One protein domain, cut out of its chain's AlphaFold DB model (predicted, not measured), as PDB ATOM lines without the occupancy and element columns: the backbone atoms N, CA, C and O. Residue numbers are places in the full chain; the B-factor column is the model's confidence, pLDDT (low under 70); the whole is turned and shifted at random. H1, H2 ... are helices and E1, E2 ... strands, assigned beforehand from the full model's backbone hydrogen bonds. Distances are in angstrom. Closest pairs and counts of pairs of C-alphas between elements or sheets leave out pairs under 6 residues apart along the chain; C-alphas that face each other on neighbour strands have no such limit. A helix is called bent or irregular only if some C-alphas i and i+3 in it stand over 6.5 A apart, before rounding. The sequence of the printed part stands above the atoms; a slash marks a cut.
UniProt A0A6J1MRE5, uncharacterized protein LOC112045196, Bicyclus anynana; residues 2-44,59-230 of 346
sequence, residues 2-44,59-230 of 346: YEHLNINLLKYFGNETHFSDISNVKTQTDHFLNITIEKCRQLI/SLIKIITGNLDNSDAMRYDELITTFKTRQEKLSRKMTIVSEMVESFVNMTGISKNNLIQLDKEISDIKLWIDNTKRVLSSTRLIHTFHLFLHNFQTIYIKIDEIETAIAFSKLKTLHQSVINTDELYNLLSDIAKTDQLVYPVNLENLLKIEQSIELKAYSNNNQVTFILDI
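Overview. This is residues 2 to 44 and 59 to 230 of the 346 residues of the protein "uncharacterized protein LOC112045196" of Bicyclus anynana (UniProt A0A6J1MRE5). Picture a long, loose stalk of helices with a small head at one end: H2, H4 and H5 run lengthwise, H1 lies by the stalk's far end, and the head is a three-stranded antiparallel sheet with H3 across one face and residues 162 to 171 of H5 over the other. H6 and H7 lie at the head end too, off the sheet, and residues 85 to 90, of which 85 belongs to H3 and 86 to 90 to the link from H3 to H4, stick out from it. The printed part has 215 residues, with seven named helices and three named strands in the order H1 H2 E1 H3 H4 H5 H6 H7 E2 E3, and the class is mostly helix. The sheet's order is E1 E2 E3. The whole is loose, with a radius of gyration of the C-alphas of 23.2 A, and elongated, spanning 71 by 42 by 35 A.

Along the chain. Start at the sheet: E1 is residues 61 to 63, E2 is residues 214 to 220 and spans 20.1 A, and E3 is residues 223 to 229 and spans 19.0 A. Find C-alpha 229, where E3 ends, at (97.906, 61.330, 116.590). H3, residues 70 to 85, measures 22.6 A. Next look for H5, residues 136 to 171, the longest helix at 53.9 A: from C-alpha 136 at (114.470, 70.047, 170.387) it runs to C-alpha 171 at (87.119, 64.314, 124.353). H4, residues 99 to 129, measures 43.2 A, and H2, residues 19 to 43, measures 36.0 A. H6 is residues 181 to 194, 20.7 A, and H7 is residues 203 to 212, 15.0 A. H1, residues 2 to 12, measures 16.6 A. H7 is irregular, with C-alphas 204 and 207 7.1 A apart, and H1 only just so, with C-alphas 7 and 10 6.6 A apart.

Arrangement. Look first at the hairpin E2 and E3, antiparallel at 158 degrees, where N 216 and O 227 are 2.9 A apart, within hydrogen-bond range. On the other side of E2 is the edge strand E1, antiparallel at 147 degrees, with N 62 and O 219 at 2.8 A. The sheet is the inner one of three layers, with helices on both of its faces: H3 and H5 lie on opposite faces. H3, at a height of 9.5 A over the sheet, runs across the strands, at 81 degrees to E2 on the local plane; its closest C-alphas to E2 are those of Ala 73 and Tyr 218, 6.7 A. H5 lies over E2 and E3, slantwise at 40 degrees to E2 on the local plane, and the C-alphas of Ser 169 and Leu 215 are the closest, 5.2 A. Follow H5 away from the sheet and H2 touches it, the same way at a shallow tilt of 23 degrees, closest at the C-alphas of Thr 29 and Leu 149, 4.7 A. H4 and H5 form a helical hairpin, opposite ways at a shallow tilt of 24 degrees; H4 touches H5 with residues 111 to 125 alone, closest at the C-alphas of Leu 118 and Thr 144, 7.3 A. H1 is near H2, H4 and H5, with 10, 9 and 5 pairs of C-alphas within 10 A. H6 and H7 are close but not clearly touching, about perpendicular at 83 degrees, with the C-alphas of Tyr 185 and Leu 206 the closest, 7.3 A. Every O i to N i+4 pair is within hydrogen-bond range in H2, H3 and H4, against 31 of 32 in H5, 9 of 10 in H6, 4 of 6 in H7 and 3 of 7 in H1, where 5 of 8 O i to N i+3 pairs are.

Size, cuts and confidence. The two C-alphas farthest apart are those of Asn 15 and Gln 196, 71.5 A. Residues 45 to 58 are not printed, and C-alphas 44 and 59 are 17.3 A apart across the cut. The link from H3 to H4 is long, with 13 residues. Mean pLDDT of the printed part is 75.2; look for values under 70 at, among others, residues 2 to 17, 59 to 68, 83 to 115 and 128 to 137.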
ATOM      1  N   TYR A   2     103.240  56.742 158.208       63.09
ATOM      2  CA  TYR A   2     102.487  57.879 158.775       63.09
ATOM      3  C   TYR A   2     101.617  57.512 159.998       63.09
ATOM      4  O   TYR A   2     101.724  58.131 161.055       63.09
ATOM      5  N   GLU A   3     100.841  56.426 159.906       65.56
ATOM      6  CA  GLU A   3      99.994  55.943 161.011       65.56
ATOM      7  C   GLU A   3     100.780  55.575 162.280       65.56
ATOM      8  O   GLU A   3     100.287  55.744 163.392       65.56
ATOM      9  N   HIS A   4     102.027  55.119 162.134       60.94
ATOM     10  CA  HIS A   4     102.854  54.736 163.276       60.94
ATOM     11  C   HIS A   4     103.375  55.964 164.040       60.94
ATOM     12  O   HIS A   4     103.504  55.918 165.261       60.94
ATOM     13  N   LEU A   5     103.607  57.079 163.336       61.19
ATOM     14  CA  LEU A   5     103.929  58.372 163.944       61.19
ATOM     15  C   LEU A   5     102.709  58.950 164.688       61.19
ATOM     16  O   LEU A   5     102.849  59.506 165.774       61.19
ATOM     17  N   ASN A   6     101.506  58.758 164.133       62.88
ATOM     18  CA  ASN A   6     100.238  59.273 164.660       62.88
ATOM     19  C   ASN A   6      99.907  58.736 166.071       62.88
ATOM     20  O   ASN A   6      99.534  59.503 166.956       62.88
ATOM     21  N   ILE A   7     100.113  57.434 166.307       59.69
ATOM     22  CA  ILE A   7      99.793  56.775 167.588       59.69
ATOM     23  C   ILE A   7     100.681  57.282 168.739       59.69
ATOM     24  O   ILE A   7     100.221  57.406 169.873       59.69
ATOM     25  N   ASN A   8     101.943  57.614 168.458       60.75
ATOM     26  CA  ASN A   8     102.896  57.994 169.498       60.75
ATOM     27  C   ASN A   8     102.771  59.469 169.916       60.75
ATOM     28  O   ASN A   8     103.047  59.799 171.061       60.75
ATOM     29  N   LEU A   9     102.298  60.371 169.058       63.28
ATOM     30  CA  LEU A   9     102.328  61.814 169.341       63.28
ATOM     31  C   LEU A   9     101.366  62.273 170.446       63.28
ATOM     32  O   LEU A   9     101.735  63.113 171.267       63.28
ATOM     33  N   LEU A  10     100.164  61.692 170.519       58.62
ATOM     34  CA  LEU A  10      99.159  62.052 171.534       58.62
ATOM     35  C   LEU A  10      99.607  61.716 172.964       58.62
ATOM     36  O   LEU A  10      99.168  62.357 173.915       58.62
ATOM     37  N   LYS A  11     100.506  60.739 173.122       63.09
ATOM     38  CA  LYS A  11     100.987  60.282 174.430       63.09
ATOM     39  C   LYS A  11     102.098  61.169 175.009       63.09
ATOM     40  O   LYS A  11     102.258  61.202 176.225       63.09
ATOM     41  N   TYR A  12     102.860  61.876 174.170       61.59
ATOM     42  CA  TYR A  12     104.098  62.552 174.592       61.59
ATOM     43  C   TYR A  12     103.985  64.076 174.754       61.59
ATOM     44  O   TYR A  12     104.754  64.640 175.529       61.59
ATOM     45  N   PHE A  13     103.036  64.746 174.086       64.31
ATOM     46  CA  PHE A  13     103.056  66.215 173.939       64.31
ATOM     47  C   PHE A  13     101.875  66.974 174.565       64.31
ATOM     48  O   PHE A  13     101.745  68.173 174.345       64.31
ATOM     49  N   GLY A  14     101.035  66.322 175.375       57.53
ATOM     50  CA  GLY A  14      99.775  66.894 175.882       57.53
ATOM     51  C   GLY A  14      99.856  68.174 176.737       57.53
ATOM     52  O   GLY A  14      98.808  68.672 177.122       57.53
ATOM     53  N   ASN A  15     101.049  68.713 177.033       59.19
ATOM     54  CA  ASN A  15     101.251  69.888 177.897       59.19
ATOM     55  C   ASN A  15     102.217  70.957 177.330       59.19
ATOM     56  O   ASN A  15     102.619  71.855 178.069       59.19
ATOM     57  N   GLU A  16     102.634  70.883 176.061       63.31
ATOM     58  CA  GLU A  16     103.639  71.813 175.510       63.31
ATOM     59  C   GLU A  16     103.044  72.998 174.733       63.31
ATOM     60  O   GLU A  16     102.040  72.873 174.035       63.31
ATOM     61  N   THR A  17     103.730  74.147 174.778       67.38
ATOM     62  CA  THR A  17     103.382  75.387 174.052       67.38
ATOM     63  C   THR A  17     103.346  75.225 172.531       67.38
ATOM     64  O   THR A  17     102.680  75.999 171.857       67.38
ATOM     65  N   HIS A  18     104.021  74.207 171.987       71.94
ATOM     66  CA  HIS A  18     104.031  73.885 170.554       71.94
ATOM     67  C   HIS A  18     102.978  72.844 170.150       71.94
ATOM     68  O   HIS A  18     102.909  72.452 168.984       71.94
ATOM     69  N   PHE A  19     102.149  72.378 171.092       80.44
ATOM     70  CA  PHE A  19     101.122  71.378 170.809       80.44
ATOM     71  C   PHE A  19     100.096  71.883 169.788       80.44
ATOM     72  O   PHE A  19      99.678  71.118 168.919       80.44
ATOM     73  N   SER A  20      99.732  73.171 169.837       83.50
ATOM     74  CA  SER A  20      98.831  73.782 168.851       83.50
ATOM     75  C   SER A  20      99.408  73.722 167.441       83.50
ATOM     76  O   SER A  20      98.702  73.338 166.513       83.50
ATOM     77  N   ASP A  21     100.693  74.032 167.278       85.00
ATOM     78  CA  ASP A  21     101.352  74.059 165.970       85.00
ATOM     79  C   ASP A  21     101.461  72.648 165.387       85.00
ATOM     80  O   ASP A  21     101.080  72.415 164.240       85.00
ATOM     81  N   ILE A  22     101.888  71.677 166.203       83.88
ATOM     82  CA  ILE A  22     101.946  70.263 165.806       83.88
ATOM     83  C   ILE A  22     100.548  69.759 165.428       83.88
ATOM     84  O   ILE A  22     100.387  69.114 164.392       83.88
ATOM     85  N   SER A  23      99.532  70.070 166.236       86.12
ATOM     86  CA  SER A  23      98.142  69.676 165.981       86.12
ATOM     87  C   SER A  23      97.605  70.279 164.680       86.12
ATOM     88  O   SER A  23      96.966  69.581 163.887       86.12
ATOM     89  N   ASN A  24      97.921  71.547 164.408       89.56
ATOM     90  CA  ASN A  24      97.506  72.240 163.192       89.56
ATOM     91  C   ASN A  24      98.129  71.608 161.941       89.56
ATOM     92  O   ASN A  24      97.398  71.231 161.022       89.56
ATOM     93  N   VAL A  25      99.457  71.435 161.904       89.81
ATOM     94  CA  VAL A  25     100.138  70.848 160.732       89.81
ATOM     95  C   VAL A  25      99.723  69.388 160.543       89.81
ATOM     96  O   VAL A  25      99.497  68.949 159.414       89.81
ATOM     97  N   LYS A  26      99.528  68.639 161.632       88.56
ATOM     98  CA  LYS A  26      98.978  67.281 161.576       88.56
ATOM     99  C   LYS A  26      97.581  67.260 160.961       88.56
ATOM    100  O   LYS A  26      97.344  66.476 160.053       88.56
ATOM    101  N   THR A  27      96.675  68.125 161.412       91.38
ATOM    102  CA  THR A  27      95.298  68.192 160.891       91.38
ATOM    103  C   THR A  27      95.287  68.501 159.394       91.38
ATOM    104  O   THR A  27      94.552  67.874 158.633       91.38
ATOM    105  N   GLN A  28      96.152  69.416 158.945       93.50
ATOM    106  CA  GLN A  28      96.336  69.697 157.518       93.50
ATOM    107  C   GLN A  28      96.886  68.479 156.765       93.50
ATOM    108  O   GLN A  28      96.402  68.152 155.684       93.50
ATOM    109  N   THR A  29      97.862  67.782 157.345       91.06
ATOM    110  CA  THR A  29      98.456  66.579 156.748       91.06
ATOM    111  C   THR A  29      97.427  65.453 156.621       91.06
ATOM    112  O   THR A  29      97.316  64.855 155.554       91.06
ATOM    113  N   ASP A  30      96.626  65.216 157.665       90.31
ATOM    114  CA  ASP A  30      95.520  64.251 157.674       90.31
ATOM    115  C   ASP A  30      94.482  64.592 156.596       90.31
ATOM    116  O   ASP A  30      94.027  63.715 155.862       90.31
ATOM    117  N   HIS A  31      94.131  65.875 156.459       94.31
ATOM    118  CA  HIS A  31      93.220  66.334 155.416       94.31
ATOM    119  C   HIS A  31      93.761  66.018 154.015       94.31
ATOM    120  O   HIS A  31      93.062  65.378 153.225       94.31
ATOM    121  N   PHE A  32      95.010  66.398 153.723       91.62
ATOM    122  CA  PHE A  32      95.624  66.152 152.417       91.62
ATOM    123  C   PHE A  32      95.817  64.661 152.123       91.62
ATOM    124  O   PHE A  32      95.580  64.227 150.997       91.62
ATOM    125  N   LEU A  33      96.176  63.855 153.123       90.19
ATOM    126  CA  LEU A  33      96.231  62.400 152.994       90.19
ATOM    127  C   LEU A  33      94.870  61.829 152.581       90.19
ATOM    128  O   LEU A  33      94.787  61.073 151.613       90.19
ATOM    129  N   ASN A  34      93.801  62.218 153.277       92.69
ATOM    130  CA  ASN A  34      92.461  61.695 153.023       92.69
ATOM    131  C   ASN A  34      91.955  62.066 151.625       92.69
ATOM    132  O   ASN A  34      91.511  61.182 150.892       92.69
ATOM    133  N   ILE A  35      92.074  63.333 151.211       92.88
ATOM    134  CA  ILE A  35      91.649  63.731 149.858       92.88
ATOM    135  C   ILE A  35      92.494  63.045 148.774       92.88
ATOM    136  O   ILE A  35      91.961  62.682 147.728       92.88
ATOM    137  N   THR A  36      93.785  62.805 149.034       87.31
ATOM    138  CA  THR A  36      94.676  62.093 148.103       87.31
ATOM    139  C   THR A  36      94.258  60.634 147.951       87.31
ATOM    140  O   THR A  36      94.168  60.139 146.829       87.31
ATOM    141  N   ILE A  37      93.942  59.945 149.055       85.81
ATOM    142  CA  ILE A  37      93.449  58.559 149.029       85.81
ATOM    143  C   ILE A  37      92.138  58.464 148.245       85.81
ATOM    144  O   ILE A  37      92.000  57.584 147.392       85.81
ATOM    145  N   GLU A  38      91.187  59.360 148.507       88.94
ATOM    146  CA  GLU A  38      89.905  59.373 147.799       88.94
ATOM    147  C   GLU A  38      90.092  59.618 146.298       88.94
ATOM    148  O   GLU A  38      89.528  58.895 145.474       88.94
ATOM    149  N   LYS A  39      90.969  60.554 145.921       85.44
ATOM    150  CA  LYS A  39      91.327  60.795 144.519       85.44
ATOM    151  C   LYS A  39      92.024  59.597 143.862       85.44
ATOM    152  O   LYS A  39      91.643  59.206 142.759       85.44
ATOM    153  N   CYS A  40      92.966  58.932 144.537       80.88
ATOM    154  CA  CYS A  40      93.569  57.684 144.045       80.88
ATOM    155  C   CYS A  40      92.512  56.605 143.771       80.88
ATOM    156  O   CYS A  40      92.570  55.922 142.746       80.88
ATOM    157  N   ARG A  41      91.542  56.444 144.681       81.12
ATOM    158  CA  ARG A  41      90.454  55.464 144.534       81.12
ATOM    159  C   ARG A  41      89.573  55.750 143.319       81.12
ATOM    160  O   ARG A  41      89.086  54.804 142.711       81.12
ATOM    161  N   GLN A  42      89.389  57.020 142.956       79.75
ATOM    162  CA  GLN A  42      88.626  57.420 141.769       79.75
ATOM    163  C   GLN A  42      89.371  57.123 140.459       79.75
ATOM    164  O   GLN A  42      88.737  56.750 139.472       79.75
ATOM    165  N   LEU A  43      90.703  57.243 140.448       70.88
ATOM    166  CA  LEU A  43      91.523  56.955 139.267       70.88
ATOM    167  C   LEU A  43      91.683  55.463 138.972       70.88
ATOM    168  O   LEU A  43      91.792  55.086 137.806       70.88
ATOM    169  N   ILE A  44      91.721  54.608 139.996       62.00
ATOM    170  CA  ILE A  44      91.820  53.160 139.802       62.00
ATOM    171  C   ILE A  44      90.438  52.669 139.363       62.00
ATOM    172  O   ILE A  44      89.517  52.657 140.181       62.00
ATOM    173  N   SER A  59      92.763  40.194 127.742       49.47
ATOM    174  CA  SER A  59      93.901  41.104 127.631       49.47
ATOM    175  C   SER A  59      93.866  42.125 128.776       49.47
ATOM    176  O   SER A  59      92.838  42.742 129.054       49.47
ATOM    177  N   LEU A  60      95.012  42.326 129.437       57.22
ATOM    178  CA  LEU A  60      95.248  43.309 130.512       57.22
ATOM    179  C   LEU A  60      95.108  44.781 130.068       57.22
ATOM    180  O   LEU A  60      95.364  45.696 130.851       57.22
ATOM    181  N   ILE A  61      94.664  45.013 128.833       56.03
ATOM    182  CA  ILE A  61      94.584  46.318 128.197       56.03
ATOM    183  C   ILE A  61      93.148  46.837 128.273       56.03
ATOM    184  O   ILE A  61      92.215  46.272 127.703       56.03
ATOM    185  N   LYS A  62      92.966  47.945 128.992       63.53
ATOM    186  CA  LYS A  62      91.703  48.673 129.105       63.53
ATOM    187  C   LYS A  62      91.765  49.919 128.234       63.53
ATOM    188  O   LYS A  62      92.537  50.841 128.485       63.53
ATOM    189  N   ILE A  63      90.903  49.961 127.233       68.06
ATOM    190  CA  ILE A  63      90.697  51.129 126.380       68.06
ATOM    191  C   ILE A  63      90.101  52.272 127.218       68.06
ATOM    192  O   ILE A  63      89.070  52.085 127.866       68.06
ATOM    193  N   ILE A  64      90.736  53.451 127.201       66.25
ATOM    194  CA  ILE A  64      90.224  54.659 127.875       66.25
ATOM    195  C   ILE A  64      89.401  55.495 126.894       66.25
ATOM    196  O   ILE A  64      88.330  55.993 127.252       66.25
ATOM    197  N   THR A  65      89.874  55.627 125.654       63.19
ATOM    198  CA  THR A  65      89.198  56.388 124.601       63.19
ATOM    199  C   THR A  65      88.353  55.459 123.737       63.19
ATOM    200  O   THR A  65      88.853  54.484 123.196       63.19
ATOM    201  N   GLY A  66      87.059  55.750 123.567       56.78
ATOM    202  CA  GLY A  66      86.109  54.861 122.871       56.78
ATOM    203  C   GLY A  66      86.364  54.625 121.372       56.78
ATOM    204  O   GLY A  66      85.511  54.053 120.702       56.78
ATOM    205  N   ASN A  67      87.488  55.101 120.835       57.25
ATOM    206  CA  ASN A  67      87.935  54.940 119.452       57.25
ATOM    207  C   ASN A  67      89.110  53.965 119.281       57.25
ATOM    208  O   ASN A  67      89.417  53.636 118.143       57.25
ATOM    209  N   LEU A  68      89.781  53.557 120.361       65.50
ATOM    210  CA  LEU A  68      90.782  52.493 120.309       65.50
ATOM    211  C   LEU A  68      90.062  51.165 120.507       65.50
ATOM    212  O   LEU A  68      89.301  51.024 121.461       65.50
ATOM    213  N   ASP A  69      90.291  50.193 119.634       72.00
ATOM    214  CA  ASP A  69      89.907  48.817 119.927       72.00
ATOM    215  C   ASP A  69      91.049  48.066 120.637       72.00
ATOM    216  O   ASP A  69      92.146  48.590 120.863       72.00
ATOM    217  N   ASN A  70      90.774  46.839 121.087       73.50
ATOM    218  CA  ASN A  70      91.748  46.070 121.864       73.50
ATOM    219  C   ASN A  70      92.956  45.681 120.997       73.50
ATOM    220  O   ASN A  70      94.078  45.635 121.496       73.50
ATOM    221  N   SER A  71      92.737  45.447 119.701       74.06
ATOM    222  CA  SER A  71      93.794  45.157 118.730       74.06
ATOM    223  C   SER A  71      94.723  46.345 118.505       74.06
ATOM    224  O   SER A  71      95.937  46.162 118.501       74.06
ATOM    225  N   ASP A  72      94.188  47.557 118.372       71.88
ATOM    226  CA  ASP A  72      94.967  48.784 118.241       71.88
ATOM    227  C   ASP A  72      95.827  48.998 119.481       71.88
ATOM    228  O   ASP A  72      97.023  49.265 119.378       71.88
ATOM    229  N   ALA A  73      95.237  48.836 120.666       74.56
ATOM    230  CA  ALA A  73      95.955  49.008 121.917       74.56
ATOM    231  C   ALA A  73      97.065  47.951 122.098       74.56
ATOM    232  O   ALA A  73      98.175  48.307 122.488       74.56
ATOM    233  N   MET A  74      96.818  46.687 121.724       78.06
ATOM    234  CA  MET A  74      97.860  45.649 121.658       78.06
ATOM    235  C   MET A  74      98.969  46.010 120.665       78.06
ATOM    236  O   MET A  74     100.145  45.876 120.992       78.06
ATOM    237  N   ARG A  75      98.613  46.520 119.479       80.25
ATOM    238  CA  ARG A  75      99.580  46.948 118.461       80.25
ATOM    239  C   ARG A  75     100.473  48.071 118.980       80.25
ATOM    240  O   ARG A  75     101.679  48.041 118.759       80.25
ATOM    241  N   TYR A  76      99.904  49.068 119.657       77.62
ATOM    242  CA  TYR A  76     100.695  50.149 120.244       77.62
ATOM    243  C   TYR A  76     101.622  49.642 121.348       77.62
ATOM    244  O   TYR A  76     102.787  50.028 121.367       77.62
ATOM    245  N   ASP A  77     101.142  48.752 122.216       75.75
ATOM    246  CA  ASP A  77     101.947  48.161 123.288       75.75
ATOM    247  C   ASP A  77     103.135  47.350 122.736       75.75
ATOM    248  O   ASP A  77     104.276  47.517 123.174       75.75
ATOM    249  N   GLU A  78     102.903  46.547 121.694       80.88
ATOM    250  CA  GLU A  78     103.945  45.795 120.988       80.88
ATOM    251  C   GLU A  78     104.965  46.724 120.310       80.88
ATOM    252  O   GLU A  78     106.178  46.516 120.405       80.88
ATOM    253  N   LEU A  79     104.497  47.793 119.659       72.25
ATOM    254  CA  LEU A  79     105.385  48.787 119.064       72.25
ATOM    255  C   LEU A  79     106.238  49.463 120.143       72.25
ATOM    256  O   LEU A  79     107.457  49.514 120.005       72.25
ATOM    257  N   ILE A  80     105.634  49.919 121.243       70.12
ATOM    258  CA  ILE A  80     106.336  50.584 122.352       70.12
ATOM    259  C   ILE A  80     107.384  49.659 122.982       70.12
ATOM    260  O   ILE A  80     108.516  50.084 123.219       70.12
ATOM    261  N   THR A  81     107.044  48.397 123.246       72.62
ATOM    262  CA  THR A  81     107.984  47.408 123.805       72.62
ATOM    263  C   THR A  81     109.127  47.102 122.835       72.62
ATOM    264  O   THR A  81     110.294  47.057 123.240       72.62
ATOM    265  N   THR A  82     108.831  47.002 121.538       72.00
ATOM    266  CA  THR A  82     109.846  46.862 120.484       72.00
ATOM    267  C   THR A  82     110.759  48.091 120.406       72.00
ATOM    268  O   THR A  82     111.967  47.949 120.227       72.00
ATOM    269  N   PHE A  83     110.228  49.303 120.583       67.00
ATOM    270  CA  PHE A  83     111.035  50.527 120.590       67.00
ATOM    271  C   PHE A  83     111.942  50.620 121.817       67.00
ATOM    272  O   PHE A  83     113.132  50.888 121.665       67.00
ATOM    273  N   LYS A  84     111.419  50.330 123.017       65.12
ATOM    274  CA  LYS A  84     112.207  50.323 124.263       65.12
ATOM    275  C   LYS A  84     113.393  49.360 124.204       65.12
ATOM    276  O   LYS A  84     114.429  49.627 124.797       65.12
ATOM    277  N   THR A  85     113.249  48.249 123.484       67.56
ATOM    278  CA  THR A  85     114.298  47.227 123.354       67.56
ATOM    279  C   THR A  85     115.300  47.506 122.227       67.56
ATOM    280  O   THR A  85     116.387  46.935 122.239       67.56
ATOM    281  N   ARG A  86     114.982  48.387 121.265       60.81
ATOM    282  CA  ARG A  86     115.789  48.652 120.052       60.81
ATOM    283  C   ARG A  86     116.403  50.055 120.001       60.81
ATOM    284  O   ARG A  86     116.567  50.594 118.907       60.81
ATOM    285  N   GLN A  87     116.735  50.635 121.151       49.31
ATOM    286  CA  GLN A  87     117.101  52.043 121.379       49.31
ATOM    287  C   GLN A  87     118.313  52.623 120.590       49.31
ATOM    288  O   GLN A  87     118.898  53.600 121.036       49.31
ATOM    289  N   GLU A  88     118.682  52.123 119.402       49.88
ATOM    290  CA  GLU A  88     119.697  52.756 118.541       49.88
ATOM    291  C   GLU A  88     119.335  52.968 117.061       49.88
ATOM    292  O   GLU A  88     119.965  53.820 116.436       49.88
ATOM    293  N   LYS A  89     118.351  52.296 116.436       44.00
ATOM    294  CA  LYS A  89     118.115  52.508 114.986       44.00
ATOM    295  C   LYS A  89     116.651  52.449 114.536       44.00
ATOM    296  O   LYS A  89     116.107  51.384 114.277       44.00
ATOM    297  N   LEU A  90     116.133  53.653 114.281       43.81
ATOM    298  CA  LEU A  90     115.209  54.045 113.205       43.81
ATOM    299  C   LEU A  90     113.769  53.477 113.182       43.81
ATOM    300  O   LEU A  90     113.542  52.301 112.923       43.81
ATOM    301  N   SER A  91     112.790  54.392 113.221       43.91
ATOM    302  CA  SER A  91     111.597  54.421 112.345       43.91
ATOM    303  C   SER A  91     110.853  55.759 112.527       43.91
ATOM    304  O   SER A  91     110.302  56.041 113.584       43.91
ATOM    305  N   ARG A  92     110.846  56.590 111.475       47.44
ATOM    306  CA  ARG A  92     110.434  58.014 111.437       47.44
ATOM    307  C   ARG A  92     108.928  58.299 111.584       47.44
ATOM    308  O   ARG A  92     108.483  59.385 111.256       47.44
ATOM    309  N   LYS A  93     108.120  57.334 112.021       45.22
ATOM    310  CA  LYS A  93     106.649  57.485 112.081       45.22
ATOM    311  C   LYS A  93     106.067  57.378 113.483       45.22
ATOM    312  O   LYS A  93     104.851  57.347 113.632       45.22
ATOM    313  N   MET A  94     106.918  57.273 114.497       46.16
ATOM    314  CA  MET A  94     106.471  57.070 115.866       46.16
ATOM    315  C   MET A  94     107.408  57.811 116.809       46.16
ATOM    316  O   MET A  94     108.385  57.249 117.297       46.16
ATOM    317  N   THR A  95     107.123  59.089 117.043       46.03
ATOM    318  CA  THR A  95     107.781  59.818 118.125       46.03
ATOM    319  C   THR A  95     107.016  59.525 119.405       46.03
ATOM    320  O   THR A  95     106.015  60.162 119.720       46.03
ATOM    321  N   ILE A  96     107.446  58.484 120.114       46.47
ATOM    322  CA  ILE A  96     107.014  58.255 121.490       46.47
ATOM    323  C   ILE A  96     107.775  59.276 122.329       46.47
ATOM    324  O   ILE A  96     108.991  59.160 122.478       46.47
ATOM    325  N   VAL A  97     107.069  60.264 122.876       47.12
ATOM    326  CA  VAL A  97     107.622  61.130 123.921       47.12
ATOM    327  C   VAL A  97     107.773  60.273 125.180       47.12
ATOM    328  O   VAL A  97     106.864  60.141 125.995       47.12
ATOM    329  N   SER A  98     108.925  59.611 125.298       40.62
ATOM    330  CA  SER A  98     109.335  58.870 126.497       40.62
ATOM    331  C   SER A  98     109.638  59.815 127.670       40.62
ATOM    332  O   SER A  98     109.735  59.363 128.810       40.62
ATOM    333  N   GLU A  99     109.734  61.122 127.409       38.16
ATOM    334  CA  GLU A  99     110.103  62.157 128.379       38.16
ATOM    335  C   GLU A  99     109.053  62.353 129.478       38.16
ATOM    336  O   GLU A  99     109.418  62.651 130.609       38.16
ATOM    337  N   MET A 100     107.764  62.079 129.234       33.66
ATOM    338  CA  MET A 100     106.745  62.148 130.296       33.66
ATOM    339  C   MET A 100     106.908  61.005 131.317       33.66
ATOM    340  O   MET A 100     106.717  61.191 132.519       33.66
ATOM    341  N   VAL A 101     107.335  59.824 130.848       36.72
ATOM    342  CA  VAL A 101     107.710  58.695 131.715       36.72
ATOM    343  C   VAL A 101     109.025  58.997 132.420       36.72
ATOM    344  O   VAL A 101     109.153  58.682 133.593       36.72
ATOM    345  N   GLU A 102     109.981  59.642 131.754       35.00
ATOM    346  CA  GLU A 102     111.275  60.008 132.336       35.00
ATOM    347  C   GLU A 102     111.162  61.150 133.361       35.00
ATOM    348  O   GLU A 102     111.813  61.104 134.397       35.00
ATOM    349  N   SER A 103     110.253  62.106 133.158       36.38
ATOM    350  CA  SER A 103     109.856  63.142 134.121       36.38
ATOM    351  C   SER A 103     109.143  62.529 135.328       36.38
ATOM    352  O   SER A 103     109.483  62.836 136.471       36.38
ATOM    353  N   PHE A 104     108.248  61.556 135.116       38.03
ATOM    354  CA  PHE A 104     107.651  60.779 136.205       38.03
ATOM    355  C   PHE A 104     108.684  59.885 136.919       38.03
ATOM    356  O   PHE A 104     108.633  59.740 138.138       38.03
ATOM    357  N   VAL A 105     109.665  59.319 136.210       37.78
ATOM    358  CA  VAL A 105     110.774  58.517 136.767       37.78
ATOM    359  C   VAL A 105     111.765  59.393 137.549       37.78
ATOM    360  O   VAL A 105     112.190  59.028 138.642       37.78
ATOM    361  N   ASN A 106     112.074  60.592 137.065       42.62
ATOM    362  CA  ASN A 106     112.924  61.560 137.756       42.62
ATOM    363  C   ASN A 106     112.208  62.165 138.968       42.62
ATOM    364  O   ASN A 106     112.815  62.330 140.024       42.62
ATOM    365  N   MET A 107     110.902  62.417 138.874       45.03
ATOM    366  CA  MET A 107     110.085  62.909 139.984       45.03
ATOM    367  C   MET A 107     109.747  61.811 141.000       45.03
ATOM    368  O   MET A 107     109.654  62.096 142.195       45.03
ATOM    369  N   THR A 108     109.651  60.544 140.581       47.97
ATOM    370  CA  THR A 108     109.703  59.399 141.505       47.97
ATOM    371  C   THR A 108     111.098  59.229 142.085       47.97
ATOM    372  O   THR A 108     111.192  58.798 143.221       47.97
ATOM    373  N   GLY A 109     112.166  59.644 141.400       49.12
ATOM    374  CA  GLY A 109     113.509  59.795 141.963       49.12
ATOM    375  C   GLY A 109     113.567  60.848 143.076       49.12
ATOM    376  O   GLY A 109     114.040  60.550 144.169       49.12
ATOM    377  N   ILE A 110     113.008  62.043 142.851       55.56
ATOM    378  CA  ILE A 110     112.884  63.103 143.869       55.56
ATOM    379  C   ILE A 110     111.973  62.646 145.018       55.56
ATOM    380  O   ILE A 110     112.350  62.763 146.179       55.56
ATOM    381  N   SER A 111     110.822  62.037 144.721       53.97
ATOM    382  CA  SER A 111     109.929  61.466 145.740       53.97
ATOM    383  C   SER A 111     110.588  60.311 146.489       53.97
ATOM    384  O   SER A 111     110.395  60.175 147.687       53.97
ATOM    385  N   LYS A 112     111.407  59.493 145.826       61.69
ATOM    386  CA  LYS A 112     112.180  58.416 146.450       61.69
ATOM    387  C   LYS A 112     113.260  58.984 147.358       61.69
ATOM    388  O   LYS A 112     113.426  58.475 148.457       61.69
ATOM    389  N   ASN A 113     113.941  60.051 146.951       68.81
ATOM    390  CA  ASN A 113     114.894  60.755 147.804       68.81
ATOM    391  C   ASN A 113     114.191  61.375 149.017       68.81
ATOM    392  O   ASN A 113     114.673  61.211 150.135       68.81
ATOM    393  N   ASN A 114     113.011  61.974 148.829       65.31
ATOM    394  CA  ASN A 114     112.174  62.464 149.924       65.31
ATOM    395  C   ASN A 114     111.717  61.321 150.839       65.31
ATOM    396  O   ASN A 114     111.717  61.482 152.052       65.31
ATOM    397  N   LEU A 115     111.367  60.153 150.291       67.00
ATOM    398  CA  LEU A 115     110.995  58.965 151.065       67.00
ATOM    399  C   LEU A 115     112.178  58.390 151.850       67.00
ATOM    400  O   LEU A 115     111.998  58.002 152.996       67.00
ATOM    401  N   ILE A 116     113.377  58.371 151.265       72.00
ATOM    402  CA  ILE A 116     114.615  57.972 151.949       72.00
ATOM    403  C   ILE A 116     114.930  58.959 153.079       72.00
ATOM    404  O   ILE A 116     115.260  58.547 154.189       72.00
ATOM    405  N   GLN A 117     114.798  60.263 152.821       72.81
ATOM    406  CA  GLN A 117     114.983  61.295 153.837       72.81
ATOM    407  C   GLN A 117     113.941  61.168 154.953       72.81
ATOM    408  O   GLN A 117     114.299  61.233 156.123       72.81
ATOM    409  N   LEU A 118     112.675  60.917 154.614       68.38
ATOM    410  CA  LEU A 118     111.605  60.669 155.581       68.38
ATOM    411  C   LEU A 118     111.887  59.429 156.429       68.38
ATOM    412  O   LEU A 118     111.725  59.483 157.642       68.38
ATOM    413  N   ASP A 119     112.328  58.327 155.824       73.50
ATOM    414  CA  ASP A 119     112.653  57.098 156.555       73.50
ATOM    415  C   ASP A 119     113.800  57.320 157.553       73.50
ATOM    416  O   ASP A 119     113.746  56.853 158.697       73.50
ATOM    417  N   LYS A 120     114.791  58.129 157.160       79.69
ATOM    418  CA  LYS A 120     115.876  58.570 158.040       79.69
ATOM    419  C   LYS A 120     115.369  59.449 159.188       79.69
ATOM    420  O   LYS A 120     115.623  59.116 160.342       79.69
ATOM    421  N   GLU A 121     114.623  60.516 158.900       72.62
ATOM    422  CA  GLU A 121     114.075  61.426 159.923       72.62
ATOM    423  C   GLU A 121     113.157  60.679 160.904       72.62
ATOM    424  O   GLU A 121     113.188  60.921 162.108       72.62
ATOM    425  N   ILE A 122     112.377  59.709 160.423       69.50
ATOM    426  CA  ILE A 122     111.502  58.877 161.258       69.50
ATOM    427  C   ILE A 122     112.307  57.923 162.134       69.50
ATOM    428  O   ILE A 122     111.958  57.727 163.299       69.50
ATOM    429  N   SER A 123     113.357  57.313 161.589       77.00
ATOM    430  CA  SER A 123     114.252  56.440 162.353       77.00
ATOM    431  C   SER A 123     114.966  57.221 163.451       77.00
ATOM    432  O   SER A 123     114.992  56.773 164.598       77.00
ATOM    433  N   ASP A 124     115.431  58.429 163.133       75.19
ATOM    434  CA  ASP A 124     115.985  59.352 164.112       75.19
ATOM    435  C   ASP A 124     114.923  59.680 165.170       75.19
ATOM    436  O   ASP A 124     115.160  59.462 166.356       75.19
ATOM    437  N   ILE A 125     113.720  60.122 164.780       68.12
ATOM    438  CA  ILE A 125     112.619  60.433 165.712       68.12
ATOM    439  C   ILE A 125     112.312  59.256 166.646       68.12
ATOM    440  O   ILE A 125     112.131  59.484 167.839       68.12
ATOM    441  N   LYS A 126     112.281  58.014 166.148       71.50
ATOM    442  CA  LYS A 126     112.076  56.819 166.985       71.50
ATOM    443  C   LYS A 126     113.172  56.679 168.042       71.50
ATOM    444  O   LYS A 126     112.856  56.600 169.224       71.50
ATOM    445  N   LEU A 127     114.440  56.746 167.632       72.69
ATOM    446  CA  LEU A 127     115.587  56.681 168.547       72.69
ATOM    447  C   LEU A 127     115.582  57.821 169.582       72.69
ATOM    448  O   LEU A 127     116.068  57.649 170.699       72.69
ATOM    449  N   TRP A 128     115.038  58.989 169.226       66.44
ATOM    450  CA  TRP A 128     114.920  60.146 170.120       66.44
ATOM    451  C   TRP A 128     113.737  60.052 171.086       66.44
ATOM    452  O   TRP A 128     113.888  60.441 172.247       66.44
ATOM    453  N   ILE A 129     112.587  59.533 170.638       66.12
ATOM    454  CA  ILE A 129     111.432  59.231 171.501       66.12
ATOM    455  C   ILE A 129     111.864  58.291 172.631       66.12
ATOM    456  O   ILE A 129     111.461  58.489 173.778       66.12
ATOM    457  N   ASP A 130     112.752  57.349 172.319       68.25
ATOM    458  CA  ASP A 130     113.296  56.399 173.285       68.25
ATOM    459  C   ASP A 130     114.342  57.025 174.241       68.25
ATOM    460  O   ASP A 130     114.554  56.500 175.331       68.25
ATOM    461  N   ASN A 131     114.957  58.175 173.904       65.38
ATOM    462  CA  ASN A 131     116.111  58.759 174.624       65.38
ATOM    463  C   ASN A 131     115.884  60.122 175.331       65.38
ATOM    464  O   ASN A 131     116.825  60.724 175.846       65.38
ATOM    465  N   THR A 132     114.643  60.595 175.459       56.34
ATOM    466  CA  THR A 132     114.217  61.641 176.425       56.34
ATOM    467  C   THR A 132     114.966  63.000 176.401       56.34
ATOM    468  O   THR A 132     115.585  63.406 177.384       56.34
ATOM    469  N   LYS A 133     114.812  63.806 175.336       58.72
ATOM    470  CA  LYS A 133     114.952  65.285 175.408       58.72
ATOM    471  C   LYS A 133     113.830  65.969 174.610       58.72
ATOM    472  O   LYS A 133     113.749  65.791 173.404       58.72
ATOM    473  N   ARG A 134     112.969  66.734 175.300       60.34
ATOM    474  CA  ARG A 134     111.607  67.113 174.847       60.34
ATOM    475  C   ARG A 134     111.465  68.405 174.014       60.34
ATOM    476  O   ARG A 134     110.502  68.532 173.274       60.34
ATOM    477  N   VAL A 135     112.402  69.357 174.081       56.16
ATOM    478  CA  VAL A 135     112.200  70.696 173.463       56.16
ATOM    479  C   VAL A 135     112.801  70.823 172.053       56.16
ATOM    480  O   VAL A 135     112.240  71.500 171.201       56.16
ATOM    481  N   LEU A 136     113.894  70.111 171.747       56.12
ATOM    482  CA  LEU A 136     114.470  70.047 170.387       56.12
ATOM    483  C   LEU A 136     113.672  69.134 169.430       56.12
ATOM    484  O   LEU A 136     113.987  69.064 168.242       56.12
ATOM    485  N   SER A 137     112.652  68.433 169.935       63.81
ATOM    486  CA  SER A 137     111.843  67.475 169.175       63.81
ATOM    487  C   SER A 137     110.622  68.081 168.486       63.81
ATOM    488  O   SER A 137     110.224  67.569 167.443       63.81
ATOM    489  N   SER A 138     110.032  69.163 169.004       74.06
ATOM    490  CA  SER A 138     108.805  69.737 168.428       74.06
ATOM    491  C   SER A 138     109.044  70.321 167.033       74.06
ATOM    492  O   SER A 138     108.288  70.040 166.109       74.06
ATOM    493  N   THR A 139     110.143  71.050 166.841       77.94
ATOM    494  CA  THR A 139     110.507  71.656 165.550       77.94
ATOM    495  C   THR A 139     110.804  70.609 164.475       77.94
ATOM    496  O   THR A 139     110.348  70.752 163.343       77.94
ATOM    497  N   ARG A 140     111.502  69.519 164.822       77.19
ATOM    498  CA  ARG A 140     111.761  68.391 163.904       77.19
ATOM    499  C   ARG A 140     110.489  67.630 163.541       77.19
ATOM    500  O   ARG A 140     110.315  67.238 162.389       77.19
ATOM    501  N   LEU A 141     109.578  67.457 164.497       79.19
ATOM    502  CA  LEU A 141     108.268  66.856 164.243       79.19
ATOM    503  C   LEU A 141     107.422  67.727 163.316       79.19
ATOM    504  O   LEU A 141     106.893  67.220 162.330       79.19
ATOM    505  N   ILE A 142     107.346  69.033 163.587       84.31
ATOM    506  CA  ILE A 142     106.674  70.007 162.717       84.31
ATOM    507  C   ILE A 142     107.271  69.946 161.308       84.31
ATOM    508  O   ILE A 142     106.533  69.827 160.332       84.31
ATOM    509  N   HIS A 143     108.601  69.945 161.192       85.12
ATOM    510  CA  HIS A 143     109.286  69.814 159.909       85.12
ATOM    511  C   HIS A 143     108.915  68.512 159.179       85.12
ATOM    512  O   HIS A 143     108.573  68.543 158.000       85.12
ATOM    513  N   THR A 144     108.893  67.382 159.887       81.81
ATOM    514  CA  THR A 144     108.501  66.079 159.323       81.81
ATOM    515  C   THR A 144     107.056  66.092 158.820       81.81
ATOM    516  O   THR A 144     106.773  65.595 157.729       81.81
ATOM    517  N   PHE A 145     106.132  66.700 159.568       85.12
ATOM    518  CA  PHE A 145     104.753  66.870 159.111       85.12
ATOM    519  C   PHE A 145     104.646  67.788 157.895       85.12
ATOM    520  O   PHE A 145     103.906  67.464 156.971       85.12
ATOM    521  N   HIS A 146     105.417  68.874 157.833       88.00
ATOM    522  CA  HIS A 146     105.476  69.706 156.630       88.00
ATOM    523  C   HIS A 146     105.997  68.936 155.413       88.00
ATOM    524  O   HIS A 146     105.456  69.108 154.322       88.00
ATOM    525  N   LEU A 147     106.984  68.051 155.588       84.69
ATOM    526  CA  LEU A 147     107.434  67.165 154.514       84.69
ATOM    527  C   LEU A 147     106.306  66.229 154.061       84.69
ATOM    528  O   LEU A 147     106.075  66.100 152.861       84.69
ATOM    529  N   PHE A 148     105.566  65.600 154.981       83.12
ATOM    530  CA  PHE A 148     104.409  64.776 154.611       83.12
ATOM    531  C   PHE A 148     103.334  65.573 153.875       83.12
ATOM    532  O   PHE A 148     102.884  65.145 152.814       83.12
ATOM    533  N   LEU A 149     102.958  66.736 154.409       88.19
ATOM    534  CA  LEU A 149     101.984  67.639 153.806       88.19
ATOM    535  C   LEU A 149     102.379  67.992 152.370       88.19
ATOM    536  O   LEU A 149     101.566  67.836 151.462       88.19
ATOM    537  N   HIS A 150     103.634  68.396 152.161       86.81
ATOM    538  CA  HIS A 150     104.155  68.716 150.838       86.81
ATOM    539  C   HIS A 150     104.074  67.514 149.889       86.81
ATOM    540  O   HIS A 150     103.565  67.645 148.781       86.81
ATOM    541  N   ASN A 151     104.490  66.322 150.333       83.25
ATOM    542  CA  ASN A 151     104.414  65.118 149.503       83.25
ATOM    543  C   ASN A 151     102.964  64.764 149.130       83.25
ATOM    544  O   ASN A 151     102.695  64.473 147.966       83.25
ATOM    545  N   PHE A 152     102.015  64.817 150.073       86.19
ATOM    546  CA  PHE A 152     100.606  64.548 149.765       86.19
ATOM    547  C   PHE A 152     100.012  65.595 148.821       86.19
ATOM    548  O   PHE A 152      99.308  65.228 147.888       86.19
ATOM    549  N   GLN A 153     100.350  66.876 148.990       88.56
ATOM    550  CA  GLN A 153      99.965  67.936 148.054       88.56
ATOM    551  C   GLN A 153     100.499  67.679 146.645       88.56
ATOM    552  O   GLN A 153      99.750  67.767 145.673       88.56
ATOM    553  N   THR A 154     101.777  67.321 146.520       85.19
ATOM    554  CA  THR A 154     102.385  66.994 145.229       85.19
ATOM    555  C   THR A 154     101.701  65.794 144.578       85.19
ATOM    556  O   THR A 154     101.348  65.862 143.403       85.19
ATOM    557  N   ILE A 155     101.462  64.716 145.332       81.94
ATOM    558  CA  ILE A 155     100.767  63.523 144.826       81.94
ATOM    559  C   ILE A 155      99.343  63.881 144.379       81.94
ATOM    560  O   ILE A 155      98.934  63.477 143.293       81.94
ATOM    561  N   TYR A 156      98.613  64.663 145.176       89.00
ATOM    562  CA  TYR A 156      97.267  65.131 144.846       89.00
ATOM    563  C   TYR A 156      97.237  65.895 143.516       89.00
ATOM    564  O   TYR A 156      96.447  65.552 142.639       89.00
ATOM    565  N   ILE A 157      98.127  66.879 143.334       87.75
ATOM    566  CA  ILE A 157      98.211  67.670 142.094       87.75
ATOM    567  C   ILE A 157      98.496  66.759 140.892       87.75
ATOM    568  O   ILE A 157      97.874  66.904 139.846       87.75
ATOM    569  N   LYS A 158      99.385  65.768 141.039       84.56
ATOM    570  CA  LYS A 158      99.695  64.830 139.948       84.56
ATOM    571  C   LYS A 158      98.547  63.892 139.605       84.56
ATOM    572  O   LYS A 158      98.340  63.582 138.436       84.56
ATOM    573  N   ILE A 159      97.778  63.463 140.596       84.19
ATOM    574  CA  ILE A 159      96.550  62.701 140.358       84.19
ATOM    575  C   ILE A 159      95.535  63.546 139.582       84.19
ATOM    576  O   ILE A 159      94.943  63.045 138.629       84.19
ATOM    577  N   ASP A 160      95.373  64.815 139.949       87.38
ATOM    578  CA  ASP A 160      94.464  65.745 139.274       87.38
ATOM    579  C   ASP A 160      94.885  66.018 137.816       87.38
ATOM    580  O   ASP A 160      94.058  65.980 136.903       87.38
ATOM    581  N   GLU A 161      96.189  66.177 137.560       88.06
ATOM    582  CA  GLU A 161      96.746  66.278 136.203       88.06
ATOM    583  C   GLU A 161      96.454  65.016 135.365       88.06
ATOM    584  O   GLU A 161      96.038  65.129 134.207       88.06
ATOM    585  N   ILE A 162      96.619  63.817 135.944       85.94
ATOM    586  CA  ILE A 162      96.315  62.533 135.284       85.94
ATOM    587  C   ILE A 162      94.816  62.405 135.002       85.94
ATOM    588  O   ILE A 162      94.429  61.993 133.908       85.94
ATOM    589  N   GLU A 163      93.960  62.755 135.963       87.19
ATOM    590  CA  GLU A 163      92.505  62.738 135.795       87.19
ATOM    591  C   GLU A 163      92.082  63.661 134.652       87.19
ATOM    592  O   GLU A 163      91.337  63.253 133.757       87.19
ATOM    593  N   THR A 164      92.632  64.873 134.641       90.12
ATOM    594  CA  THR A 164      92.417  65.870 133.595       90.12
ATOM    595  C   THR A 164      92.875  65.333 132.239       90.12
ATOM    596  O   THR A 164      92.098  65.322 131.286       90.12
ATOM    597  N   ALA A 165      94.089  64.782 132.148       89.75
ATOM    598  CA  ALA A 165      94.609  64.174 130.923       89.75
ATOM    599  C   ALA A 165      93.699  63.042 130.403       89.75
ATOM    600  O   ALA A 165      93.380  62.977 129.212       89.75
ATOM    601  N   ILE A 166      93.208  62.177 131.298       86.38
ATOM    602  CA  ILE A 166      92.246  61.119 130.964       86.38
ATOM    603  C   ILE A 166      90.928  61.719 130.456       86.38
ATOM    604  O   ILE A 166      90.392  61.242 129.453       86.38
ATOM    605  N   ALA A 167      90.397  62.753 131.106       89.31
ATOM    606  CA  ALA A 167      89.158  63.406 130.692       89.31
ATOM    607  C   ALA A 167      89.276  64.019 129.286       89.31
ATOM    608  O   ALA A 167      88.443  63.735 128.426       89.31
ATOM    609  N   PHE A 168      90.349  64.768 129.019       89.44
ATOM    610  CA  PHE A 168      90.616  65.364 127.706       89.44
ATOM    611  C   PHE A 168      90.874  64.304 126.622       89.44
ATOM    612  O   PHE A 168      90.366  64.428 125.508       89.44
ATOM    613  N   SER A 169      91.512  63.176 126.960       87.25
ATOM    614  CA  SER A 169      91.653  62.055 126.017       87.25
ATOM    615  C   SER A 169      90.303  61.483 125.568       87.25
ATOM    616  O   SER A 169      90.121  61.167 124.394       87.25
ATOM    617  N   LYS A 170      89.302  61.419 126.460       86.62
ATOM    618  CA  LYS A 170      87.940  60.987 126.094       86.62
ATOM    619  C   LYS A 170      87.253  61.968 125.146       86.62
ATOM    620  O   LYS A 170      86.452  61.537 124.319       86.62
ATOM    621  N   LEU A 171      87.579  63.256 125.256       90.19
ATOM    622  CA  LEU A 171      87.119  64.314 124.353       90.19
ATOM    623  C   LEU A 171      87.925  64.376 123.046       90.19
ATOM    624  O   LEU A 171      87.539  65.110 122.140       90.19
ATOM    625  N   LYS A 172      89.000  63.581 122.925       90.19
ATOM    626  CA  LYS A 172      89.951  63.578 121.801       90.19
ATOM    627  C   LYS A 172      90.642  64.923 121.580       90.19
ATOM    628  O   LYS A 172      91.086  65.210 120.472       90.19
ATOM    629  N   THR A 173      90.734  65.740 122.620       90.00
ATOM    630  CA  THR A 173      91.374  67.052 122.579       90.00
ATOM    631  C   THR A 173      92.691  66.996 123.337       90.00
ATOM    632  O   THR A 173      92.777  66.378 124.400       90.00
ATOM    633  N   LEU A 174      93.738  67.600 122.775       91.06
ATOM    634  CA  LEU A 174      95.007  67.746 123.477       91.06
ATOM    635  C   LEU A 174      94.845  68.764 124.617       91.06
ATOM    636  O   LEU A 174      94.056  69.702 124.519       91.06
ATOM    637  N   HIS A 175      95.550  68.534 125.720       91.81
ATOM    638  CA  HIS A 175      95.568  69.426 126.872       91.81
ATOM    639  C   HIS A 175      96.974  69.458 127.472       91.81
ATOM    640  O   HIS A 175      97.679  68.447 127.459       91.81
ATOM    641  N   GLN A 176      97.341  70.591 128.075       90.25
ATOM    642  CA  GLN A 176      98.665  70.832 128.661       90.25
ATOM    643  C   GLN A 176      99.068  69.850 129.778       90.25
ATOM    644  O   GLN A 176     100.242  69.724 130.103       90.25
ATOM    645  N   SER A 177      98.103  69.138 130.375       88.88
ATOM    646  CA  SER A 177      98.383  68.091 131.370       88.88
ATOM    647  C   SER A 177      98.947  66.803 130.757       88.88
ATOM    648  O   SER A 177      99.400  65.937 131.499       88.88
ATOM    649  N   VAL A 178      98.899  66.656 129.428       88.81
ATOM    650  CA  VAL A 178      99.489  65.527 128.688       88.81
ATOM    651  C   VAL A 178     100.882  65.876 128.179       88.81
ATOM    652  O   VAL A 178     101.791  65.063 128.267       88.81
ATOM    653  N   ILE A 179     101.043  67.066 127.612       87.56
ATOM    654  CA  ILE A 179     102.313  67.569 127.095       87.56
ATOM    655  C   ILE A 179     102.291  69.086 127.235       87.56
ATOM    656  O   ILE A 179     101.276  69.712 126.922       87.56
ATOM    657  N   ASN A 180     103.372  69.681 127.730       89.06
ATOM    658  CA  ASN A 180     103.444  71.138 127.806       89.06
ATOM    659  C   ASN A 180     103.768  71.745 126.429       89.06
ATOM    660  O   ASN A 180     104.172  71.059 125.488       89.06
ATOM    661  N   THR A 181     103.571  73.055 126.306       89.94
ATOM    662  CA  THR A 181     103.728  73.789 125.045       89.94
ATOM    663  C   THR A 181     105.148  73.711 124.480       89.94
ATOM    664  O   THR A 181     105.311  73.576 123.268       89.94
ATOM    665  N   ASP A 182     106.169  73.764 125.339       89.00
ATOM    666  CA  ASP A 182     107.576  73.756 124.926       89.00
ATOM    667  C   ASP A 182     108.000  72.371 124.411       89.00
ATOM    668  O   ASP A 182     108.609  72.255 123.346       89.00
ATOM    669  N   GLU A 183     107.615  71.307 125.120       85.56
ATOM    670  CA  GLU A 183     107.806  69.914 124.701       85.56
ATOM    671  C   GLU A 183     107.092  69.641 123.378       85.56
ATOM    672  O   GLU A 183     107.685  69.080 122.455       85.56
ATOM    673  N   LEU A 184     105.839  70.091 123.243       88.38
ATOM    674  CA  LEU A 184     105.083  69.953 122.002       88.38
ATOM    675  C   LEU A 184     105.758  70.707 120.850       88.38
ATOM    676  O   LEU A 184     105.863  70.175 119.745       88.38
ATOM    677  N   TYR A 185     106.236  71.928 121.086       91.94
ATOM    678  CA  TYR A 185     106.937  72.712 120.073       91.94
ATOM    679  C   TYR A 185     108.217  72.016 119.596       91.94
ATOM    680  O   TYR A 185     108.455  71.928 118.388       91.94
ATOM    681  N   ASN A 186     109.018  71.485 120.524       88.62
ATOM    682  CA  ASN A 186     110.244  70.752 120.204       88.62
ATOM    683  C   ASN A 186     109.936  69.466 119.424       88.62
ATOM    684  O   ASN A 186     110.521  69.234 118.364       88.62
ATOM    685  N   LEU A 187     108.939  68.701 119.879       88.06
ATOM    686  CA  LEU A 187     108.440  67.501 119.208       88.06
ATOM    687  C   LEU A 187     108.028  67.791 117.758       88.06
ATOM    688  O   LEU A 187     108.447  67.101 116.827       88.06
ATOM    689  N   LEU A 188     107.205  68.821 117.556       89.94
ATOM    690  CA  LEU A 188     106.733  69.217 116.231       89.94
ATOM    691  C   LEU A 188     107.876  69.737 115.358       89.94
ATOM    692  O   LEU A 188     107.915  69.432 114.167       89.94
ATOM    693  N   SER A 189     108.819  70.480 115.935       91.62
ATOM    694  CA  SER A 189     110.005  70.975 115.229       91.62
ATOM    695  C   SER A 189     110.878  69.831 114.722       91.62
ATOM    696  O   SER A 189     111.396  69.900 113.608       91.62
ATOM    697  N   ASP A 190     111.009  68.759 115.500       86.75
ATOM    698  CA  ASP A 190     111.736  67.565 115.084       86.75
ATOM    699  C   ASP A 190     111.013  66.802 113.976       86.75
ATOM    700  O   ASP A 190     111.644  66.423 112.987       86.75
ATOM    701  N   ILE A 191     109.689  66.648 114.078       86.12
ATOM    702  CA  ILE A 191     108.870  66.036 113.020       86.12
ATOM    703  C   ILE A 191     108.966  66.852 111.722       86.12
ATOM    704  O   ILE A 191     109.133  66.287 110.640       86.12
ATOM    705  N   ALA A 192     108.942  68.183 111.818       90.06
ATOM    706  CA  ALA A 192     109.019  69.087 110.672       90.06
ATOM    707  C   ALA A 192     110.344  69.000 109.891       90.06
ATOM    708  O   ALA A 192     110.411  69.443 108.742       90.06
ATOM    709  N   LYS A 193     111.408  68.428 110.478       89.06
ATOM    710  CA  LYS A 193     112.687  68.202 109.776       89.06
ATOM    711  C   LYS A 193     112.574  67.110 108.715       89.06
ATOM    712  O   LYS A 193     113.300  67.155 107.722       89.06
ATOM    713  N   THR A 194     111.712  66.115 108.924       86.06
ATOM    714  CA  THR A 194     111.582  64.957 108.025       86.06
ATOM    715  C   THR A 194     110.268  64.929 107.269       86.06
ATOM    716  O   THR A 194     110.235  64.456 106.131       86.06
ATOM    717  N   ASP A 195     109.211  65.454 107.872       88.19
ATOM    718  CA  ASP A 195     107.845  65.343 107.394       88.19
ATOM    719  C   ASP A 195     107.167  66.712 107.349       88.19
ATOM    720  O   ASP A 195     107.642  67.701 107.904       88.19
ATOM    721  N   GLN A 196     106.048  66.787 106.636       90.50
ATOM    722  CA  GLN A 196     105.289  68.022 106.517       90.50
ATOM    723  C   GLN A 196     104.061  67.965 107.422       90.50
ATOM    724  O   GLN A 196     103.197  67.102 107.267       90.50
ATOM    725  N   LEU A 197     103.992  68.911 108.350       91.94
ATOM    726  CA  LEU A 197     102.832  69.140 109.205       91.94
ATOM    727  C   LEU A 197     101.782  69.991 108.484       91.94
ATOM    728  O   LEU A 197     102.075  70.646 107.481       91.94
ATOM    729  N   VAL A 198     100.555  69.984 109.015       92.12
ATOM    730  CA  VAL A 198      99.418  70.758 108.481       92.12
ATOM    731  C   VAL A 198      99.760  72.247 108.363       92.12
ATOM    732  O   VAL A 198      99.439  72.874 107.355       92.12
ATOM    733  N   TYR A 199     100.468  72.783 109.359       93.12
ATOM    734  CA  TYR A 199     100.958  74.158 109.386       93.12
ATOM    735  C   TYR A 199     102.467  74.197 109.677       93.12
ATOM    736  O   TYR A 199     102.993  73.278 110.312       93.12
ATOM    737  N   PRO A 200     103.183  75.257 109.252       94.06
ATOM    738  CA  PRO A 200     104.563  75.495 109.668       94.06
ATOM    739  C   PRO A 200     104.676  75.639 111.188       94.06
ATOM    740  O   PRO A 200     103.868  76.341 111.798       94.06
ATOM    741  N   VAL A 201     105.701  75.027 111.783       94.88
ATOM    742  CA  VAL A 201     105.931  75.058 113.235       94.88
ATOM    743  C   VAL A 201     106.466  76.426 113.652       94.88
ATOM    744  O   VAL A 201     107.634  76.750 113.454       94.88
ATOM    745  N   ASN A 202     105.587  77.247 114.215       95.38
ATOM    746  CA  ASN A 202     105.897  78.522 114.852       95.38
ATOM    747  C   ASN A 202     104.858  78.789 115.958       95.38
ATOM    748  O   ASN A 202     103.842  78.097 116.029       95.38
ATOM    749  N   LEU A 203     105.111  79.773 116.826       92.50
ATOM    750  CA  LEU A 203     104.227  80.065 117.964       92.50
ATOM    751  C   LEU A 203     102.809  80.472 117.529       92.50
ATOM    752  O   LEU A 203     101.841  80.105 118.188       92.50
ATOM    753  N   GLU A 204     102.672  81.173 116.401       94.44
ATOM    754  CA  GLU A 204     101.375  81.625 115.873       94.44
ATOM    755  C   GLU A 204     100.496  80.460 115.393       94.44
ATOM    756  O   GLU A 204      99.279  80.465 115.573       94.44
ATOM    757  N   ASN A 205     101.113  79.438 114.799       95.00
ATOM    758  CA  ASN A 205     100.427  78.262 114.276       95.00
ATOM    759  C   ASN A 205     100.306  77.133 115.298       95.00
ATOM    760  O   ASN A 205      99.572  76.183 115.035       95.00
ATOM    761  N   LEU A 206     100.989  77.203 116.445       93.88
ATOM    762  CA  LEU A 206     101.036  76.104 117.411       93.88
ATOM    763  C   LEU A 206      99.635  75.696 117.881       93.88
ATOM    764  O   LEU A 206      99.310  74.513 117.858       93.88
ATOM    765  N   LEU A 207      98.771  76.675 118.171       93.00
ATOM    766  CA  LEU A 207      97.375  76.426 118.543       93.00
ATOM    767  C   LEU A 207      96.577  75.756 117.409       93.00
ATOM    768  O   LEU A 207      95.753  74.879 117.657       93.00
ATOM    769  N   LYS A 208      96.828  76.138 116.148       93.12
ATOM    770  CA  LYS A 208      96.176  75.514 114.983       93.12
ATOM    771  C   LYS A 208      96.642  74.072 114.793       93.12
ATOM    772  O   LYS A 208      95.842  73.200 114.455       93.12
ATOM    773  N   ILE A 209      97.930  73.810 115.018       93.31
ATOM    774  CA  ILE A 209      98.491  72.457 114.967       93.31
ATOM    775  C   ILE A 209      97.894  71.617 116.096       93.31
ATOM    776  O   ILE A 209      97.414  70.520 115.828       93.31
ATOM    777  N   GLU A 210      97.832  72.141 117.319       92.94
ATOM    778  CA  GLU A 210      97.227  71.476 118.477       92.94
ATOM    779  C   GLU A 210      95.776  71.044 118.213       92.94
ATOM    780  O   GLU A 210      95.424  69.895 118.464       92.94
ATOM    781  N   GLN A 211      94.956  71.906 117.603       91.44
ATOM    782  CA  GLN A 211      93.569  71.583 117.223       91.44
ATOM    783  C   GLN A 211      93.451  70.450 116.189       91.44
ATOM    784  O   GLN A 211      92.384  69.841 116.038       91.44
ATOM    785  N   SER A 212      94.525  70.179 115.445       91.00
ATOM    786  CA  SER A 212      94.578  69.097 114.463       91.00
ATOM    787  C   SER A 212      95.030  67.758 115.054       91.00
ATOM    788  O   SER A 212      94.772  66.726 114.436       91.00
ATOM    789  N   ILE A 213      95.657  67.761 116.237       91.69
ATOM    790  CA  ILE A 213      96.149  66.556 116.913       91.69
ATOM    791  C   ILE A 213      94.984  65.851 117.609       91.69
ATOM    792  O   ILE A 213      94.248  66.466 118.382       91.69
ATOM    793  N   GLU A 214      94.835  64.546 117.383       89.81
ATOM    794  CA  GLU A 214      93.873  63.738 118.138       89.81
ATOM    795  C   GLU A 214      94.560  63.016 119.294       89.81
ATOM    796  O   GLU A 214      95.534  62.283 119.114       89.81
ATOM    797  N   LEU A 215      94.016  63.180 120.499       89.19
ATOM    798  CA  LEU A 215      94.501  62.478 121.679       89.19
ATOM    799  C   LEU A 215      93.784  61.130 121.841       89.19
ATOM    800  O   LEU A 215      92.554  61.058 121.894       89.19
ATOM    801  N   LYS A 216      94.562  60.055 121.957       85.81
ATOM    802  CA  LYS A 216      94.098  58.689 122.242       85.81
ATOM    803  C   LYS A 216      94.727  58.204 123.544       85.81
ATOM    804  O   LYS A 216      95.830  58.622 123.887       85.81
ATOM    805  N   ALA A 217      94.050  57.324 124.278       83.88
ATOM    806  CA  ALA A 217      94.605  56.783 125.514       83.88
ATOM    807  C   ALA A 217      94.141  55.355 125.804       83.88
ATOM    808  O   ALA A 217      92.986  54.979 125.573       83.88
ATOM    809  N   TYR A 218      95.044  54.572 126.383       80.69
ATOM    810  CA  TYR A 218      94.750  53.246 126.912       80.69
ATOM    811  C   TYR A 218      95.477  53.029 128.241       80.69
ATOM    812  O   TYR A 218      96.436  53.726 128.561       80.69
ATOM    813  N   SER A 219      95.009  52.067 129.031       76.69
ATOM    814  CA  SER A 219      95.681  51.628 130.249       76.69
ATOM    815  C   SER A 219      96.071  50.162 130.145       76.69
ATOM    816  O   SER A 219      95.270  49.334 129.718       76.69
ATOM    817  N   ASN A 220      97.293  49.845 130.555       73.69
ATOM    818  CA  ASN A 220      97.826  48.489 130.620       73.69
ATOM    819  C   ASN A 220      98.720  48.371 131.861       73.69
ATOM    820  O   ASN A 220      99.536  49.255 132.093       73.69
ATOM    821  N   ASN A 221      98.584  47.316 132.669       72.38
ATOM    822  CA  ASN A 221      99.480  47.026 133.807       72.38
ATOM    823  C   ASN A 221      99.792  48.225 134.740       72.38
ATOM    824  O   ASN A 221     100.951  48.484 135.052       72.38
ATOM    825  N   ASN A 222      98.768  48.960 135.192       71.25
ATOM    826  CA  ASN A 222      98.892  50.183 136.017       71.25
ATOM    827  C   ASN A 222      99.612  51.366 135.345       71.25
ATOM    828  O   ASN A 222      99.899  52.366 135.997       71.25
ATOM    829  N   GLN A 223      99.865  51.282 134.045       73.75
ATOM    830  CA  GLN A 223     100.321  52.388 133.223       73.75
ATOM    831  C   GLN A 223      99.131  52.964 132.452       73.75
ATOM    832  O   GLN A 223      98.238  52.230 132.015       73.75
ATOM    833  N   VAL A 224      99.117  54.284 132.280       78.00
ATOM    834  CA  VAL A 224      98.261  54.973 131.311       78.00
ATOM    835  C   VAL A 224      99.168  55.487 130.204       78.00
ATOM    836  O   VAL A 224     100.163  56.154 130.479       78.00
ATOM    837  N   THR A 225      98.840  55.152 128.964       80.44
ATOM    838  CA  THR A 225      99.586  55.570 127.783       80.44
ATOM    839  C   THR A 225      98.720  56.516 126.975       80.44
ATOM    840  O   THR A 225      97.636  56.141 126.523       80.44
ATOM    841  N   PHE A 226      99.222  57.732 126.783       85.81
ATOM    842  CA  PHE A 226      98.654  58.720 125.878       85.81
ATOM    843  C   PHE A 226      99.356  58.630 124.524       85.81
ATOM    844  O   PHE A 226     100.577  58.502 124.448       85.81
ATOM    845  N   ILE A 227      98.575  58.678 123.453       85.25
ATOM    846  CA  ILE A 227      99.045  58.639 122.073       85.25
ATOM    847  C   ILE A 227      98.566  59.921 121.406       85.25
ATOM    848  O   ILE A 227      97.361  60.169 121.326       85.25
ATOM    849  N   LEU A 228      99.516  60.715 120.924       89.44
ATOM    850  CA  LEU A 228      99.248  61.896 120.118       89.44
ATOM    851  C   LEU A 228      99.226  61.478 118.649       89.44
ATOM    852  O   LEU A 228     100.246  61.059 118.102       89.44
ATOM    853  N   ASP A 229      98.062  61.571 118.019       88.56
ATOM    854  CA  ASP A 229      97.906  61.330 116.590       88.56
ATOM    855  C   ASP A 229      98.112  62.649 115.840       88.56
ATOM    856  O   ASP A 229      97.221  63.500 115.782       88.56
ATOM    857  N   ILE A 230      99.337  62.852 115.352       91.06
ATOM    858  CA  ILE A 230      99.756  64.091 114.691       91.06
ATOM    859  C   ILE A 230      99.563  63.928 113.177       91.06
ATOM    860  O   ILE A 230     100.266  63.120 112.558       91.06
TER     861      ILE A 230